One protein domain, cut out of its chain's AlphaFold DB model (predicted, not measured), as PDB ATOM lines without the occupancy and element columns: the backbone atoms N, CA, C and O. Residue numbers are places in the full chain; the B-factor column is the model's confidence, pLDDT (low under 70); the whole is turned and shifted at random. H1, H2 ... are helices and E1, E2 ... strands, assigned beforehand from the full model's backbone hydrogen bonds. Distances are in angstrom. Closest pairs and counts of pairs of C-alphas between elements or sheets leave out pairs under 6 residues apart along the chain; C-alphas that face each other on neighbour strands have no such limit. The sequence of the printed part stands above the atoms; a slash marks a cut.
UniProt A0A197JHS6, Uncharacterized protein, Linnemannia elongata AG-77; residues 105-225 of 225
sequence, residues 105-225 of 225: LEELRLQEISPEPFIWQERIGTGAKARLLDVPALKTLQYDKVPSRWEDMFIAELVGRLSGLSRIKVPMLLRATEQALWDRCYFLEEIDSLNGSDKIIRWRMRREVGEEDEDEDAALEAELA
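Overview. This is residues 105 to 225 of the 225 residues of an uncharacterized protein of Linnemannia elongata AG-77 (UniProt A0A197JHS6). A small sheet of four short parallel strands, E1 to E4, and two side-by-side helices, H1 and H2, make the body, loosely joined: H1 only grazes the sheet, near E2, and H2 packs on H1 but is not on the sheet. H3 sits at the E4 edge and leads to H4, which sticks out as a free arm; a long loop, residues 111 to 139, swings out between E1 and E2. The printed part has 121 residues, with E1 E2 H1 E3 H2 E4 H3 H4 along the chain and sheet order E1 E2 E3 E4; the class is mixed, helices and strands. It is loose, with a radius of gyration of the C-alphas of 17.4 A, and spans 61 by 39 by 26 A.

Along the chain. The strands are E1, residues 107 to 110, from C-alpha 107 at (-12.149, 12.367, -11.595); E2, 140 to 143; E3, 167 to 169; and E4, 190 to 192. The helices are H1, 149 to 161, 19.0 A; H2, 175 to 184, 14.1 A; H3, 197 to 209, 18.7 A; and H4, 213 to 223, 16.5 A, ending at (9.671, 53.503, -14.946).

Arrangement. Within hydrogen-bond range are N 108 and O 140 of E1 and E2, 2.9 A; N 143 and O 169 of E2 and E3, 2.8 A; and N 168 and O 190 of E3 and E4, 2.9 A. E2, H1, E3 and E3, H2, E4 are strand-helix-strand units, parallel neighbour strands joined through a helix, with right-handed crossovers. H1 touches H2, closest at the C-alphas of Ala 156 and Thr 177, 3.9 A, at a shallow tilt of 5 degrees, the same way. H1 and H3 only graze the sheet. H3 and H4 meet only through their link. Every O i to N i+4 pair is within hydrogen-bond range in H1, H2 and H3; in H4, 5 of 7.

Size, cuts and confidence. The C-alphas farthest apart, Glu 116 and Ala 225, are 61.1 A apart. The printed part has no cut; the link E1 to E2 is long, 29 residues. Residues 124 to 129 and 211 to 225 stand free. pLDDT is under 70 in residues 113 to 136, 196 to 197 and 210 to 225.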
ATOM      1  N   LEU A 105     -17.805  15.838 -13.957       77.50
ATOM      2  CA  LEU A 105     -16.812  14.794 -13.724       77.50
ATOM      3  C   LEU A 105     -15.520  15.437 -13.243       77.50
ATOM      4  O   LEU A 105     -14.831  16.056 -14.039       77.50
ATOM      5  N   GLU A 106     -15.191  15.272 -11.965       84.56
ATOM      6  CA  GLU A 106     -13.926  15.770 -11.412       84.56
ATOM      7  C   GLU A 106     -12.793  14.744 -11.496       84.56
ATOM      8  O   GLU A 106     -11.621  15.119 -11.510       84.56
ATOM      9  N   GLU A 107     -13.122  13.455 -11.588       83.75
ATOM     10  CA  GLU A 107     -12.149  12.367 -11.595       83.75
ATOM     11  C   GLU A 107     -12.504  11.303 -12.638       83.75
ATOM     12  O   GLU A 107     -13.605  10.752 -12.641       83.75
ATOM     13  N   LEU A 108     -11.544  10.996 -13.511       84.38
ATOM     14  CA  LEU A 108     -11.638   9.970 -14.541       84.38
ATOM     15  C   LEU A 108     -10.578   8.908 -14.267       84.38
ATOM     16  O   LEU A 108      -9.382   9.185 -14.331       84.38
ATOM     17  N   ARG A 109     -11.025   7.680 -13.990       84.81
ATOM     18  CA  ARG A 109     -10.147   6.517 -13.829       84.81
ATOM     19  C   ARG A 109     -10.276   5.585 -15.023       84.81
ATOM     20  O   ARG A 109     -11.369   5.138 -15.357       84.81
ATOM     21  N   LEU A 110      -9.147   5.281 -15.640       82.56
ATOM     22  CA  LEU A 110      -9.006   4.415 -16.798       82.56
ATOM     23  C   LEU A 110      -8.214   3.169 -16.369       82.56
ATOM     24  O   LEU A 110      -7.074   3.265 -15.928       82.56
ATOM     25  N   GLN A 111      -8.816   1.985 -16.478       72.38
ATOM     26  CA  GLN A 111      -8.138   0.726 -16.125       72.38
ATOM     27  C   GLN A 111      -7.549   0.001 -17.331       72.38
ATOM     28  O   GLN A 111      -6.551  -0.703 -17.207       72.38
ATOM     29  N   GLU A 112      -8.179   0.135 -18.493       72.50
ATOM     30  CA  GLU A 112      -7.744  -0.493 -19.731       72.50
ATOM     31  C   GLU A 112      -8.329   0.294 -20.893       72.50
ATOM     32  O   GLU A 112      -9.532   0.571 -20.912       72.50
ATOM     33  N   ILE A 113      -7.484   0.671 -21.846       67.88
ATOM     34  CA  ILE A 113      -7.935   1.348 -23.054       67.88
ATOM     35  C   ILE A 113      -7.834   0.312 -24.169       67.88
ATOM     36  O   ILE A 113      -6.751  -0.115 -24.555       67.88
ATOM     37  N   SER A 114      -8.984  -0.145 -24.665       59.84
ATOM     38  CA  SER A 114      -8.985  -1.149 -25.726       59.84
ATOM     39  C   SER A 114      -8.342  -0.564 -26.992       59.84
ATOM     40  O   SER A 114      -8.767   0.506 -27.430       59.84
ATOM     41  N   PRO A 115      -7.366  -1.255 -27.611       51.00
ATOM     42  CA  PRO A 115      -6.635  -0.767 -28.777       51.00
ATOM     43  C   PRO A 115      -7.448  -0.851 -30.077       51.00
ATOM     44  O   PRO A 115      -6.856  -0.999 -31.147       51.00
ATOM     45  N   GLU A 116      -8.789  -0.825 -30.024       53.38
ATOM     46  CA  GLU A 116      -9.580  -0.940 -31.249       53.38
ATOM     47  C   GLU A 116      -9.165   0.168 -32.241       53.38
ATOM     48  O   GLU A 116      -9.217   1.351 -31.893       53.38
ATOM     49  N   PRO A 117      -8.714  -0.184 -33.466       42.00
ATOM     50  CA  PRO A 117      -8.002   0.739 -34.355       42.00
ATOM     51  C   PRO A 117      -8.864   1.846 -34.984       42.00
ATOM     52  O   PRO A 117      -8.437   2.484 -35.942       42.00
ATOM     53  N   PHE A 118     -10.083   2.079 -34.512       44.38
ATOM     54  CA  PHE A 118     -11.095   2.815 -35.256       44.38
ATOM     55  C   PHE A 118     -11.581   4.051 -34.482       44.38
ATOM     56  O   PHE A 118     -11.987   3.949 -33.331       44.38
ATOM     57  N   ILE A 119     -11.605   5.197 -35.179       50.16
ATOM     58  CA  ILE A 119     -12.377   6.440 -34.924       50.16
ATOM     59  C   ILE A 119     -11.602   7.690 -34.448       50.16
ATOM     60  O   ILE A 119     -12.065   8.798 -34.718       50.16
ATOM     61  N   TRP A 120     -10.389   7.621 -33.884       44.16
ATOM     62  CA  TRP A 120      -9.688   8.880 -33.529       44.16
ATOM     63  C   TRP A 120      -8.859   9.499 -34.666       44.16
ATOM     64  O   TRP A 120      -8.727  10.717 -34.710       44.16
ATOM     65  N   GLN A 121      -8.356   8.711 -35.626       41.44
ATOM     66  CA  GLN A 121      -7.545   9.247 -36.737       41.44
ATOM     67  C   GLN A 121      -8.381   9.925 -37.838       41.44
ATOM     68  O   GLN A 121      -7.965  10.960 -38.358       41.44
ATOM     69  N   GLU A 122      -9.589   9.437 -38.153       41.28
ATOM     70  CA  GLU A 122     -10.476  10.106 -39.129       41.28
ATOM     71  C   GLU A 122     -11.068  11.428 -38.603       41.28
ATOM     72  O   GLU A 122     -11.467  12.286 -39.392       41.28
ATOM     73  N   ARG A 123     -11.022  11.663 -37.283       42.97
ATOM     74  CA  ARG A 123     -11.381  12.947 -36.649       42.97
ATOM     75  C   ARG A 123     -10.356  14.068 -36.883       42.97
ATOM     76  O   ARG A 123     -10.641  15.211 -36.542       42.97
ATOM     77  N   ILE A 124      -9.188  13.770 -37.460       44.28
ATOM     78  CA  ILE A 124      -8.080  14.732 -37.638       44.28
ATOM     79  C   ILE A 124      -8.007  15.256 -39.091       44.28
ATOM     80  O   ILE A 124      -7.380  16.279 -39.354       44.28
ATOM     81  N   GLY A 125      -8.685  14.598 -40.042       34.56
ATOM     82  CA  GLY A 125      -8.557  14.887 -41.478       34.56
ATOM     83  C   GLY A 125      -9.616  15.806 -42.098       34.56
ATOM     84  O   GLY A 125      -9.408  16.304 -43.201       34.56
ATOM     85  N   THR A 126     -10.744  16.058 -41.432       36.31
ATOM     86  CA  THR A 126     -11.781  16.963 -41.955       36.31
ATOM     87  C   THR A 126     -11.872  18.182 -41.049       36.31
ATOM     88  O   THR A 126     -12.012  18.046 -39.842       36.31
ATOM     89  N   GLY A 127     -11.739  19.384 -41.618       35.12
ATOM     90  CA  GLY A 127     -11.592  20.674 -40.922       35.12
ATOM     91  C   GLY A 127     -12.733  21.110 -39.987       35.12
ATOM     92  O   GLY A 127     -12.804  22.279 -39.611       35.12
ATOM     93  N   ALA A 128     -13.612  20.200 -39.575       36.97
ATOM     94  CA  ALA A 128     -14.386  20.358 -38.364       36.97
ATOM     95  C   ALA A 128     -13.436  20.135 -37.183       36.97
ATOM     96  O   ALA A 128     -13.154  18.997 -36.822       36.97
ATOM     97  N   LYS A 129     -12.930  21.228 -36.593       41.53
ATOM     98  CA  LYS A 129     -12.317  21.217 -35.257       41.53
ATOM     99  C   LYS A 129     -13.151  20.297 -34.371       41.53
ATOM    100  O   LYS A 129     -14.271  20.652 -34.008       41.53
ATOM    101  N   ALA A 130     -12.623  19.110 -34.105       45.47
ATOM    102  CA  ALA A 130     -13.203  18.124 -33.227       45.47
ATOM    103  C   ALA A 130     -13.484  18.831 -31.892       45.47
ATOM    104  O   ALA A 130     -12.553  19.100 -31.139       45.47
ATOM    105  N   ARG A 131     -14.747  19.210 -31.635       46.41
ATOM    106  CA  ARG A 131     -15.230  19.841 -30.388       46.41
ATOM    107  C   ARG A 131     -15.259  18.820 -29.249       46.41
ATOM    108  O   ARG A 131     -16.252  18.671 -28.556       46.41
ATOM    109  N   LEU A 132     -14.198  18.039 -29.151       48.78
ATOM    110  CA  LEU A 132     -14.227  16.725 -28.555       48.78
ATOM    111  C   LEU A 132     -13.427  16.736 -27.279       48.78
ATOM    112  O   LEU A 132     -12.195  16.756 -27.322       48.78
ATOM    113  N   LEU A 133     -14.193  16.681 -26.194       55.97
ATOM    114  CA  LEU A 133     -13.788  16.755 -24.801       55.97
ATOM    115  C   LEU A 133     -13.215  18.108 -24.381       55.97
ATOM    116  O   LEU A 133     -12.016  18.240 -24.168       55.97
ATOM    117  N   ASP A 134     -14.091  19.084 -24.169       58.78
ATOM    118  CA  ASP A 134     -13.827  20.093 -23.145       58.78
ATOM    119  C   ASP A 134     -14.637  19.699 -21.905       58.78
ATOM    120  O   ASP A 134     -15.856  19.874 -21.857       58.78
ATOM    121  N   VAL A 135     -13.972  19.056 -20.944       68.06
ATOM    122  CA  VAL A 135     -14.560  18.679 -19.651       68.06
ATOM    123  C   VAL A 135     -13.866  19.528 -18.586       68.06
ATOM    124  O   VAL A 135     -12.990  19.025 -17.881       68.06
ATOM    125  N   PRO A 136     -14.201  20.826 -18.470       68.94
ATOM    126  CA  PRO A 136     -13.445  21.768 -17.639       68.94
ATOM    127  C   PRO A 136     -13.490  21.416 -16.148       68.94
ATOM    128  O   PRO A 136     -12.620  21.829 -15.389       68.94
ATOM    129  N   ALA A 137     -14.486  20.637 -15.716       78.69
ATOM    130  CA  ALA A 137     -14.577  20.153 -14.344       78.69
ATOM    131  C   ALA A 137     -13.577  19.030 -14.020       78.69
ATOM    132  O   ALA A 137     -13.359  18.762 -12.839       78.69
ATOM    133  N   LEU A 138     -12.975  18.376 -15.024       84.00
ATOM    134  CA  LEU A 138     -12.112  17.221 -14.806       84.00
ATOM    135  C   LEU A 138     -10.762  17.639 -14.240       84.00
ATOM    136  O   LEU A 138      -9.895  18.134 -14.951       84.00
ATOM    137  N   LYS A 139     -10.578  17.352 -12.954       89.62
ATOM    138  CA  LYS A 139      -9.389  17.702 -12.178       89.62
ATOM    139  C   LYS A 139      -8.381  16.574 -12.103       89.62
ATOM    140  O   LYS A 139      -7.195  16.867 -11.994       89.62
ATOM    141  N   THR A 140      -8.827  15.320 -12.119       90.75
ATOM    142  CA  THR A 140      -7.970  14.150 -11.897       90.75
ATOM    143  C   THR A 140      -8.122  13.127 -13.017       90.75
ATOM    144  O   THR A 140      -9.228  12.666 -13.294       90.75
ATOM    145  N   LEU A 141      -7.001  12.728 -13.616       90.38
ATOM    146  CA  LEU A 141      -6.910  11.619 -14.566       90.38
ATOM    147  C   LEU A 141      -6.041  10.518 -13.961       90.38
ATOM    148  O   LEU A 141      -4.883  10.753 -13.630       90.38
ATOM    149  N   GLN A 142      -6.576   9.310 -13.841       92.44
ATOM    150  CA  GLN A 142      -5.846   8.155 -13.330       92.44
ATOM    151  C   GLN A 142      -5.834   7.034 -14.367       92.44
ATOM    152  O   GLN A 142      -6.879   6.690 -14.915       92.44
ATOM    153  N   TYR A 143      -4.664   6.451 -14.611       89.75
ATOM    154  CA  TYR A 143      -4.475   5.247 -15.411       89.75
ATOM    155  C   TYR A 143      -3.747   4.201 -14.571       89.75
ATOM    156  O   TYR A 143      -2.643   4.463 -14.110       89.75
ATOM    157  N   ASP A 144      -4.345   3.030 -14.357       87.38
ATOM    158  CA  ASP A 144      -3.832   2.058 -13.373       87.38
ATOM    159  C   ASP A 144      -2.774   1.089 -13.936       87.38
ATOM    160  O   ASP A 144      -2.087   0.401 -13.179       87.38
ATOM    161  N   LYS A 145      -2.631   1.004 -15.264       88.56
ATOM    162  CA  LYS A 145      -1.721   0.060 -15.937       88.56
ATOM    163  C   LYS A 145      -0.520   0.771 -16.546       88.56
ATOM    164  O   LYS A 145      -0.556   1.964 -16.816       88.56
ATOM    165  N   VAL A 146       0.566   0.035 -16.784       89.06
ATOM    166  CA  VAL A 146       1.683   0.560 -17.584       89.06
ATOM    167  C   VAL A 146       1.186   0.729 -19.021       89.06
ATOM    168  O   VAL A 146       0.810  -0.278 -19.626       89.06
ATOM    169  N   PRO A 147       1.150   1.958 -19.566       88.06
ATOM    170  CA  PRO A 147       0.587   2.187 -20.886       88.06
ATOM    171  C   PRO A 147       1.435   1.523 -21.967       88.06
ATOM    172  O   PRO A 147       2.664   1.612 -21.972       88.06
ATOM    173  N   SER A 148       0.773   0.876 -22.923       88.44
ATOM    174  CA  SER A 148       1.400   0.535 -24.197       88.44
ATOM    175  C   SER A 148       1.721   1.807 -24.994       88.44
ATOM    176  O   SER A 148       1.214   2.891 -24.710       88.44
ATOM    177  N   ARG A 149       2.525   1.693 -26.057       86.19
ATOM    178  CA  ARG A 149       2.858   2.844 -26.919       86.19
ATOM    179  C   ARG A 149       1.620   3.534 -27.510       86.19
ATOM    180  O   ARG A 149       1.640   4.741 -27.723       86.19
ATOM    181  N   TRP A 150       0.572   2.774 -27.815       84.44
ATOM    182  CA  TRP A 150      -0.665   3.336 -28.353       84.44
ATOM    183  C   TRP A 150      -1.493   4.020 -27.258       84.44
ATOM    184  O   TRP A 150      -1.995   5.120 -27.468       84.44
ATOM    185  N   GLU A 151      -1.562   3.416 -26.071       83.81
ATOM    186  CA  GLU A 151      -2.234   4.016 -24.915       83.81
ATOM    187  C   GLU A 151      -1.538   5.310 -24.476       83.81
ATOM    188  O   GLU A 151      -2.221   6.268 -24.145       83.81
ATOM    189  N   ASP A 152      -0.205   5.392 -24.561       89.94
ATOM    190  CA  ASP A 152       0.555   6.632 -24.338       89.94
ATOM    191  C   ASP A 152       0.118   7.754 -25.280       89.94
ATOM    192  O   ASP A 152      -0.133   8.870 -24.841       89.94
ATOM    193  N   MET A 153      -0.019   7.465 -26.576       85.69
ATOM    194  CA  MET A 153      -0.510   8.461 -27.532       85.69
ATOM    195  C   MET A 153      -1.937   8.905 -27.206       85.69
ATOM    196  O   MET A 153      -2.261  10.082 -27.342       85.69
ATOM    197  N   PHE A 154      -2.788   7.976 -26.773       82.81
ATOM    198  CA  PHE A 154      -4.157   8.288 -26.385       82.81
ATOM    199  C   PHE A 154      -4.220   9.139 -25.110       82.81
ATOM    200  O   PHE A 154      -4.943  10.132 -25.069       82.81
ATOM    201  N   ILE A 155      -3.443   8.791 -24.084       87.25
ATOM    202  CA  ILE A 155      -3.355   9.561 -22.839       87.25
ATOM    203  C   ILE A 155      -2.799  10.959 -23.131       87.25
ATOM    204  O   ILE A 155      -3.356  11.937 -22.642       87.25
ATOM    205  N   ALA A 156      -1.771  11.076 -23.974       88.88
ATOM    206  CA  ALA A 156      -1.228  12.357 -24.419       88.88
ATOM    207  C   ALA A 156      -2.292  13.248 -25.078       88.88
ATOM    208  O   ALA A 156      -2.393  14.435 -24.772       88.88
ATOM    209  N   GLU A 157      -3.113  12.666 -25.951       83.25
ATOM    210  CA  GLU A 157      -4.204  13.372 -26.620       83.25
ATOM    211  C   GLU A 157      -5.285  13.824 -25.627       83.25
ATOM    212  O   GLU A 157      -5.748  14.961 -25.703       83.25
ATOM    213  N   LEU A 158      -5.665  12.965 -24.672       83.56
ATOM    214  CA  LEU A 158      -6.593  13.330 -23.599       83.56
ATOM    215  C   LEU A 158      -6.048  14.498 -22.780       83.56
ATOM    216  O   LEU A 158      -6.726  15.507 -22.618       83.56
ATOM    217  N   VAL A 159      -4.811  14.387 -22.303       88.00
ATOM    218  CA  VAL A 159      -4.128  15.435 -21.540       88.00
ATOM    219  C   VAL A 159      -4.124  16.756 -22.305       88.00
ATOM    220  O   VAL A 159      -4.489  17.784 -21.747       88.00
ATOM    221  N   GLY A 160      -3.786  16.732 -23.597       84.69
ATOM    222  CA  GLY A 160      -3.743  17.939 -24.421       84.69
ATOM    223  C   GLY A 160      -5.091  18.647 -24.592       84.69
ATOM    224  O   GLY A 160      -5.114  19.807 -25.006       84.69
ATOM    225  N   ARG A 161      -6.202  17.970 -24.278       79.62
ATOM    226  CA  ARG A 161      -7.572  18.496 -24.376       79.62
ATOM    227  C   ARG A 161      -8.162  18.894 -23.024       79.62
ATOM    228  O   ARG A 161      -9.036  19.754 -22.971       79.62
ATOM    229  N   LEU A 162      -7.686  18.302 -21.932       84.56
ATOM    230  CA  LEU A 162      -8.210  18.517 -20.586       84.56
ATOM    231  C   LEU A 162      -7.579  19.756 -19.935       84.56
ATOM    232  O   LEU A 162      -6.672  19.663 -19.111       84.56
ATOM    233  N   SER A 163      -8.095  20.929 -20.296       82.81
ATOM    234  CA  SER A 163      -7.635  22.232 -19.789       82.81
ATOM    235  C   SER A 163      -7.786  22.407 -18.268       82.81
ATOM    236  O   SER A 163      -7.034  23.163 -17.667       82.81
ATOM    237  N   GLY A 164      -8.727  21.700 -17.634       84.00
ATOM    238  CA  GLY A 164      -8.967  21.741 -16.183       84.00
ATOM    239  C   GLY A 164      -8.151  20.740 -15.357       84.00
ATOM    240  O   GLY A 164      -8.346  20.641 -14.143       84.00
ATOM    241  N   LEU A 165      -7.261  19.970 -15.992       90.12
ATOM    242  CA  LEU A 165      -6.570  18.868 -15.332       90.12
ATOM    243  C   LEU A 165      -5.545  19.380 -14.310       90.12
ATOM    244  O   LEU A 165      -4.544  19.986 -14.669       90.12
ATOM    245  N   SER A 166      -5.769  19.076 -13.033       90.69
ATOM    246  CA  SER A 166      -4.886  19.456 -11.916       90.69
ATOM    247  C   SER A 166      -4.008  18.304 -11.416       90.69
ATOM    248  O   SER A 166      -2.943  18.537 -10.849       90.69
ATOM    249  N   ARG A 167      -4.422  17.052 -11.635       93.06
ATOM    250  CA  ARG A 167      -3.738  15.862 -11.125       93.06
ATOM    251  C   ARG A 167      -3.733  14.761 -12.165       93.06
ATOM    252  O   ARG A 167      -4.763  14.457 -12.768       93.06
ATOM    253  N   ILE A 168      -2.589  14.110 -12.319       92.69
ATOM    254  CA  ILE A 168      -2.461  12.918 -13.147       92.69
ATOM    255  C   ILE A 168      -1.760  11.804 -12.375       92.69
ATOM    256  O   ILE A 168      -0.734  12.025 -11.734       92.69
ATOM    257  N   LYS A 169      -2.323  10.597 -12.439       92.81
ATOM    258  CA  LYS A 169      -1.779   9.394 -11.804       92.81
ATOM    259  C   LYS A 169      -1.593   8.321 -12.854       92.81
ATOM    260  O   LYS A 169      -2.569   7.744 -13.319       92.81
ATOM    261  N   VAL A 170      -0.356   8.075 -13.256       90.94
ATOM    262  CA  VAL A 170      -0.029   7.069 -14.269       90.94
ATOM    263  C   VAL A 170       1.237   6.339 -13.835       90.94
ATOM    264  O   VAL A 170       2.240   6.991 -13.561       90.94
ATOM    265  N   PRO A 171       1.263   4.997 -13.787       89.44
ATOM    266  CA  PRO A 171       2.398   4.265 -13.230       89.44
ATOM    267  C   PRO A 171       3.687   4.524 -14.009       89.44
ATOM    268  O   PRO A 171       4.768   4.459 -13.436       89.44
ATOM    269  N   MET A 172       3.592   4.851 -15.300       90.31
ATOM    270  CA  MET A 172       4.741   5.219 -16.113       90.31
ATOM    271  C   MET A 172       4.364   6.298 -17.124       90.31
ATOM    272  O   MET A 172       3.467   6.109 -17.943       90.31
ATOM    273  N   LEU A 173       5.097   7.413 -17.086       89.00
ATOM    274  CA  LEU A 173       5.030   8.440 -18.119       89.00
ATOM    275  C   LEU A 173       5.903   8.023 -19.297       89.00
ATOM    276  O   LEU A 173       7.119   7.864 -19.166       89.00
ATOM    277  N   LEU A 174       5.263   7.838 -20.443       91.44
ATOM    278  CA  LEU A 174       5.929   7.626 -21.715       91.44
ATOM    279  C   LEU A 174       6.043   8.956 -22.475       91.44
ATOM    280  O   LEU A 174       5.509   9.988 -22.067       91.44
ATOM    281  N   ARG A 175       6.833   8.942 -23.553       91.25
ATOM    282  CA  ARG A 175       7.321  10.160 -24.214       91.25
ATOM    283  C   ARG A 175       6.192  11.054 -24.731       91.25
ATOM    284  O   ARG A 175       6.344  12.269 -24.667       91.25
ATOM    285  N   ALA A 176       5.108  10.490 -25.274       91.69
ATOM    286  CA  ALA A 176       4.032  11.309 -25.830       91.69
ATOM    287  C   ALA A 176       3.252  12.009 -24.714       91.69
ATOM    288  O   ALA A 176       3.040  13.217 -24.795       91.69
ATOM    289  N   THR A 177       2.890  11.277 -23.656       91.06
ATOM    290  CA  THR A 177       2.181  11.845 -22.502       91.06
ATOM    291  C   THR A 177       3.032  12.903 -21.814       91.06
ATOM    292  O   THR A 177       2.543  13.987 -21.525       91.06
ATOM    293  N   GLU A 178       4.320  12.627 -21.603       90.62
ATOM    294  CA  GLU A 178       5.262  13.587 -21.022       90.62
ATOM    295  C   GLU A 178       5.319  14.892 -21.825       90.62
ATOM    296  O   GLU A 178       5.198  15.970 -21.247       90.62
ATOM    297  N   GLN A 179       5.447  14.796 -23.151       90.75
ATOM    298  CA  GLN A 179       5.477  15.965 -24.027       90.75
ATOM    299  C   GLN A 179       4.154  16.741 -23.987       90.75
ATOM    300  O   GLN A 179       4.161  17.960 -23.862       90.75
ATOM    301  N   ALA A 180       3.015  16.047 -24.052       90.62
ATOM    302  CA  ALA A 180       1.705  16.690 -24.026       90.62
ATOM    303  C   ALA A 180       1.451  17.419 -22.706       90.62
ATOM    304  O   ALA A 180       1.023  18.572 -22.713       90.62
ATOM    305  N   LEU A 181       1.775  16.778 -21.582       89.62
ATOM    306  CA  LEU A 181       1.711  17.418 -20.278       89.62
ATOM    307  C   LEU A 181       2.619  18.672 -20.282       89.62
ATOM    308  O   LEU A 181       2.213  19.719 -19.784       89.62
ATOM    309  N   TRP A 182       3.829  18.589 -20.858       87.94
ATOM    310  CA  TRP A 182       4.817  19.674 -20.815       87.94
ATOM    311  C   TRP A 182       4.337  20.882 -21.617       87.94
ATOM    312  O   TRP A 182       4.524  22.029 -21.208       87.94
ATOM    313  N   ASP A 183       3.688  20.629 -22.745       88.88
ATOM    314  CA  ASP A 183       3.216  21.674 -23.644       88.88
ATOM    315  C   ASP A 183       1.877  22.278 -23.201       88.88
ATOM    316  O   ASP A 183       1.598  23.435 -23.515       88.88
ATOM    317  N   ARG A 184       1.024  21.508 -22.509       86.06
ATOM    318  CA  ARG A 184      -0.394  21.865 -22.301       86.06
ATOM    319  C   ARG A 184      -0.853  21.913 -20.849       86.06
ATOM    320  O   ARG A 184      -1.849  22.572 -20.578       86.06
ATOM    321  N   CYS A 185      -0.152  21.257 -19.929       85.31
ATOM    322  CA  CYS A 185      -0.587  21.068 -18.541       85.31
ATOM    323  C   CYS A 185       0.518  21.440 -17.541       85.31
ATOM    324  O   CYS A 185       0.722  20.771 -16.529       85.31
ATOM    325  N   TYR A 186       1.259  22.517 -17.811       81.19
ATOM    326  CA  TYR A 186       2.330  22.978 -16.920       81.19
ATOM    327  C   TYR A 186       1.814  23.361 -15.517       81.19
ATOM    328  O   TYR A 186       2.559  23.243 -14.549       81.19
ATOM    329  N   PHE A 187       0.532  23.721 -15.399       83.38
ATOM    330  CA  PHE A 187      -0.173  24.076 -14.160       83.38
ATOM    331  C   PHE A 187      -0.582  22.881 -13.276       83.38
ATOM    332  O   PHE A 187      -1.228  23.082 -12.250       83.38
ATOM    333  N   LEU A 188      -0.230  21.641 -13.637       87.62
ATOM    334  CA  LEU A 188      -0.535  20.468 -12.811       87.62
ATOM    335  C   LEU A 188       0.008  20.614 -11.380       87.62
ATOM    336  O   LEU A 188       1.165  20.980 -11.149       87.62
ATOM    337  N   GLU A 189      -0.839  20.286 -10.409       88.31
ATOM    338  CA  GLU A 189      -0.519  20.246  -8.983       88.31
ATOM    339  C   GLU A 189       0.199  18.948  -8.612       88.31
ATOM    340  O   GLU A 189       1.160  18.961  -7.841       88.31
ATOM    341  N   GLU A 190      -0.250  17.825  -9.179       88.50
ATOM    342  CA  GLU A 190       0.216  16.489  -8.812       88.50
ATOM    343  C   GLU A 190       0.465  15.628 -10.056       88.50
ATOM    344  O   GLU A 190      -0.411  15.455 -10.906       88.50
ATOM    345  N   ILE A 191       1.667  15.055 -10.137       88.94
ATOM    346  CA  ILE A 191       2.035  14.022 -11.107       88.94
ATOM    347  C   ILE A 191       2.530  12.826 -10.301       88.94
ATOM    348  O   ILE A 191       3.633  12.858  -9.756       88.94
ATOM    349  N   ASP A 192       1.710  11.785 -10.215       87.44
ATOM    350  CA  ASP A 192       2.061  10.528  -9.556       87.44
ATOM    351  C   ASP A 192       2.508   9.516 -10.619       87.44
ATOM    352  O   ASP A 192       1.703   9.060 -11.436       87.44
ATOM    353  N   SER A 193       3.816   9.241 -10.667       84.38
ATOM    354  CA  SER A 193       4.449   8.342 -11.638       84.38
ATOM    355  C   SER A 193       5.693   7.677 -11.059       84.38
ATOM    356  O   SER A 193       6.537   8.338 -10.450       84.38
ATOM    357  N   LEU A 194       5.842   6.368 -11.288       71.88
ATOM    358  CA  LEU A 194       6.878   5.545 -10.646       71.88
ATOM    359  C   LEU A 194       8.298   5.846 -11.150       71.88
ATOM    360  O   LEU A 194       9.264   5.569 -10.447       71.88
ATOM    361  N   ASN A 195       8.444   6.436 -12.341       71.44
ATOM    362  CA  ASN A 195       9.747   6.640 -12.993       71.44
ATOM    363  C   ASN A 195      10.199   8.118 -13.014       71.44
ATOM    364  O   ASN A 195      11.080   8.482 -13.793       71.44
ATOM    365  N   GLY A 196       9.554   8.992 -12.232       60.06
ATOM    366  CA  GLY A 196       9.484  10.422 -12.544       60.06
ATOM    367  C   GLY A 196      10.229  11.416 -11.653       60.06
ATOM    368  O   GLY A 196      10.067  12.602 -11.919       60.06
ATOM    369  N   SER A 197      11.011  11.026 -10.637       63.59
ATOM    370  CA  SER A 197      11.515  11.987  -9.626       63.59
ATOM    371  C   SER A 197      12.189  13.225 -10.233       63.59
ATOM    372  O   SER A 197      11.788  14.349  -9.945       63.59
ATOM    373  N   ASP A 198      13.135  13.035 -11.152       75.56
ATOM    374  CA  ASP A 198      13.920  14.138 -11.727       75.56
ATOM    375  C   ASP A 198      13.102  14.995 -12.701       75.56
ATOM    376  O   ASP A 198      13.308  16.203 -12.826       75.56
ATOM    377  N   LYS A 199      12.142  14.378 -13.391       73.50
ATOM    378  CA  LYS A 199      11.261  15.054 -14.352       73.50
ATOM    379  C   LYS A 199      10.185  15.868 -13.643       73.50
ATOM    380  O   LYS A 199       9.896  16.984 -14.063       73.50
ATOM    381  N   ILE A 200       9.653  15.348 -12.538       75.12
ATOM    382  CA  ILE A 200       8.718  16.055 -11.659       75.12
ATOM    383  C   ILE A 200       9.410  17.269 -11.028       75.12
ATOM    384  O   ILE A 200       8.803  18.333 -10.940       75.12
ATOM    385  N   ILE A 201      10.689  17.158 -10.650       79.75
ATOM    386  CA  ILE A 201      11.466  18.308 -10.156       79.75
ATOM    387  C   ILE A 201      11.567  19.399 -11.230       79.75
ATOM    388  O   ILE A 201      11.234  20.549 -10.955       79.75
ATOM    389  N   ARG A 202      11.949  19.046 -12.469       82.81
ATOM    390  CA  ARG A 202      11.997  20.009 -13.589       82.81
ATOM    391  C   ARG A 202      10.642  20.658 -13.864       82.81
ATOM    392  O   ARG A 202      10.587  21.829 -14.219       82.81
ATOM    393  N   TRP A 203       9.562  19.905 -13.682       81.75
ATOM    394  CA  TRP A 203       8.203  20.421 -13.779       81.75
ATOM    395  C   TRP A 203       7.913  21.516 -12.762       81.75
ATOM    396  O   TRP A 203       7.434  22.586 -13.122       81.75
ATOM    397  N   ARG A 204       8.207  21.233 -11.487       79.81
ATOM    398  CA  ARG A 204       7.973  22.164 -10.380       79.81
ATOM    399  C   ARG A 204       8.784  23.438 -10.567       79.81
ATOM    400  O   ARG A 204       8.216  24.515 -10.480       79.81
ATOM    401  N   MET A 205      10.052  23.305 -10.956       82.75
ATOM    402  CA  MET A 205      10.910  24.455 -11.256       82.75
ATOM    403  C   MET A 205      10.330  25.343 -12.363       82.75
ATOM    404  O   MET A 205      10.369  26.559 -12.252       82.75
ATOM    405  N   ARG A 206       9.748  24.765 -13.423       81.06
ATOM    406  CA  ARG A 206       9.133  25.561 -14.497       81.06
ATOM    407  C   ARG A 206       7.916  26.361 -14.024       81.06
ATOM    408  O   ARG A 206       7.669  27.430 -14.567       81.06
ATOM    409  N   ARG A 207       7.160  25.854 -13.047       76.44
ATOM    410  CA  ARG A 207       6.048  26.604 -12.448       76.44
ATOM    411  C   ARG A 207       6.541  27.805 -11.650       76.44
ATOM    412  O   ARG A 207       5.939  28.855 -11.752       76.44
ATOM    413  N   GLU A 208       7.619  27.627 -10.893       76.81
ATOM    414  CA  GLU A 208       8.201  28.684 -10.058       76.81
ATOM    415  C   GLU A 208       8.859  29.782 -10.910       76.81
ATOM    416  O   GLU A 208       8.687  30.955 -10.626       76.81
ATOM    417  N   VAL A 209       9.550  29.412 -11.995       72.06
ATOM    418  CA  VAL A 209      10.220  30.380 -12.889       72.06
ATOM    419  C   VAL A 209       9.232  31.098 -13.817       72.06
ATOM    420  O   VAL A 209       9.448  32.244 -14.182       72.06
ATOM    421  N   GLY A 210       8.130  30.447 -14.203       58.78
ATOM    422  CA  GLY A 210       7.123  31.040 -15.090       58.78
ATOM    423  C   GLY A 210       6.243  32.125 -14.454       58.78
ATOM    424  O   GLY A 210       5.433  32.699 -15.171       58.78
ATOM    425  N   GLU A 211       6.369  32.383 -13.147       52.59
ATOM    426  CA  GLU A 211       5.676  33.479 -12.447       52.59
ATOM    427  C   GLU A 211       6.527  34.763 -12.355       52.59
ATOM    428  O   GLU A 211       5.977  35.814 -12.053       52.59
ATOM    429  N   GLU A 212       7.836  34.721 -12.642       51.50
ATOM    430  CA  GLU A 212       8.728  35.886 -12.468       51.50
ATOM    431  C   GLU A 212       8.820  36.797 -13.712       51.50
ATOM    432  O   GLU A 212       9.128  37.980 -13.578       51.50
ATOM    433  N   ASP A 213       8.487  36.302 -14.910       49.69
ATOM    434  CA  ASP A 213       8.658  37.064 -16.161       49.69
ATOM    435  C   ASP A 213       7.510  38.060 -16.464       49.69
ATOM    436  O   ASP A 213       7.686  38.953 -17.288       49.69
ATOM    437  N   GLU A 214       6.335  37.957 -15.823       52.19
ATOM    438  CA  GLU A 214       5.224  38.907 -16.064       52.19
ATOM    439  C   GLU A 214       5.284  40.162 -15.168       52.19
ATOM    440  O   GLU A 214       4.725  41.200 -15.531       52.19
ATOM    441  N   ASP A 215       6.001  40.112 -14.041       52.03
ATOM    442  CA  ASP A 215       6.101  41.240 -13.102       52.03
ATOM    443  C   ASP A 215       7.288  42.185 -13.406       52.03
ATOM    444  O   ASP A 215       7.223  43.374 -13.076       52.03
ATOM    445  N   GLU A 216       8.349  41.723 -14.085       51.34
ATOM    446  CA  GLU A 216       9.477  42.592 -14.479       51.34
ATOM    447  C   GLU A 216       9.145  43.500 -15.676       51.34
ATOM    448  O   GLU A 216       9.538  44.673 -15.686       51.34
ATOM    449  N   ASP A 217       8.347  43.026 -16.638       52.38
ATOM    450  CA  ASP A 217       7.918  43.839 -17.786       52.38
ATOM    451  C   ASP A 217       6.940  44.957 -17.365       52.38
ATOM    452  O   ASP A 217       7.004  46.077 -17.881       52.38
ATOM    453  N   ALA A 218       6.093  44.715 -16.357       55.50
ATOM    454  CA  ALA A 218       5.204  45.737 -15.797       55.50
ATOM    455  C   ALA A 218       5.959  46.805 -14.977       55.50
ATOM    456  O   ALA A 218       5.573  47.979 -14.975       55.50
ATOM    457  N   ALA A 219       7.046  46.426 -14.298       57.34
ATOM    458  CA  ALA A 219       7.896  47.363 -13.562       57.34
ATOM    459  C   ALA A 219       8.726  48.256 -14.502       57.34
ATOM    460  O   ALA A 219       8.872  49.453 -14.245       57.34
ATOM    461  N   LEU A 220       9.207  47.707 -15.624       55.56
ATOM    462  CA  LEU A 220       9.946  48.458 -16.644       55.56
ATOM    463  C   LEU A 220       9.060  49.437 -17.431       55.56
ATOM    464  O   LEU A 220       9.513  50.540 -17.744       55.56
ATOM    465  N   GLU A 221       7.794  49.104 -17.709       56.59
ATOM    466  CA  GLU A 221       6.863  50.056 -18.342       56.59
ATOM    467  C   GLU A 221       6.440  51.200 -17.402       56.59
ATOM    468  O   GLU A 221       6.198  52.314 -17.870       56.59
ATOM    469  N   ALA A 222       6.408  50.976 -16.083       61.53
ATOM    470  CA  ALA A 222       6.089  52.017 -15.103       61.53
ATOM    471  C   ALA A 222       7.248  53.001 -14.841       61.53
ATOM    472  O   ALA A 222       6.988  54.149 -14.488       61.53
ATOM    473  N   GLU A 223       8.509  52.595 -15.026       55.72
ATOM    474  CA  GLU A 223       9.671  53.503 -14.946       55.72
ATOM    475  C   GLU A 223       9.890  54.338 -16.222       55.72
ATOM    476  O   GLU A 223      10.629  55.326 -16.196       55.72
ATOM    477  N   LEU A 224       9.247  53.971 -17.336       55.47
ATOM    478  CA  LEU A 224       9.350  54.661 -18.628       55.47
ATOM    479  C   LEU A 224       8.169  55.606 -18.936       55.47
ATOM    480  O   LEU A 224       8.168  56.227 -20.005       55.47
ATOM    481  N   ALA A 225       7.203  55.747 -18.020       55.88
ATOM    482  CA  ALA A 225       6.050  56.655 -18.106       55.88
ATOM    483  C   ALA A 225       6.193  57.876 -17.179       55.88
ATOM    484  O   ALA A 225       5.815  58.989 -17.620       55.88
TER     485      ALA A 225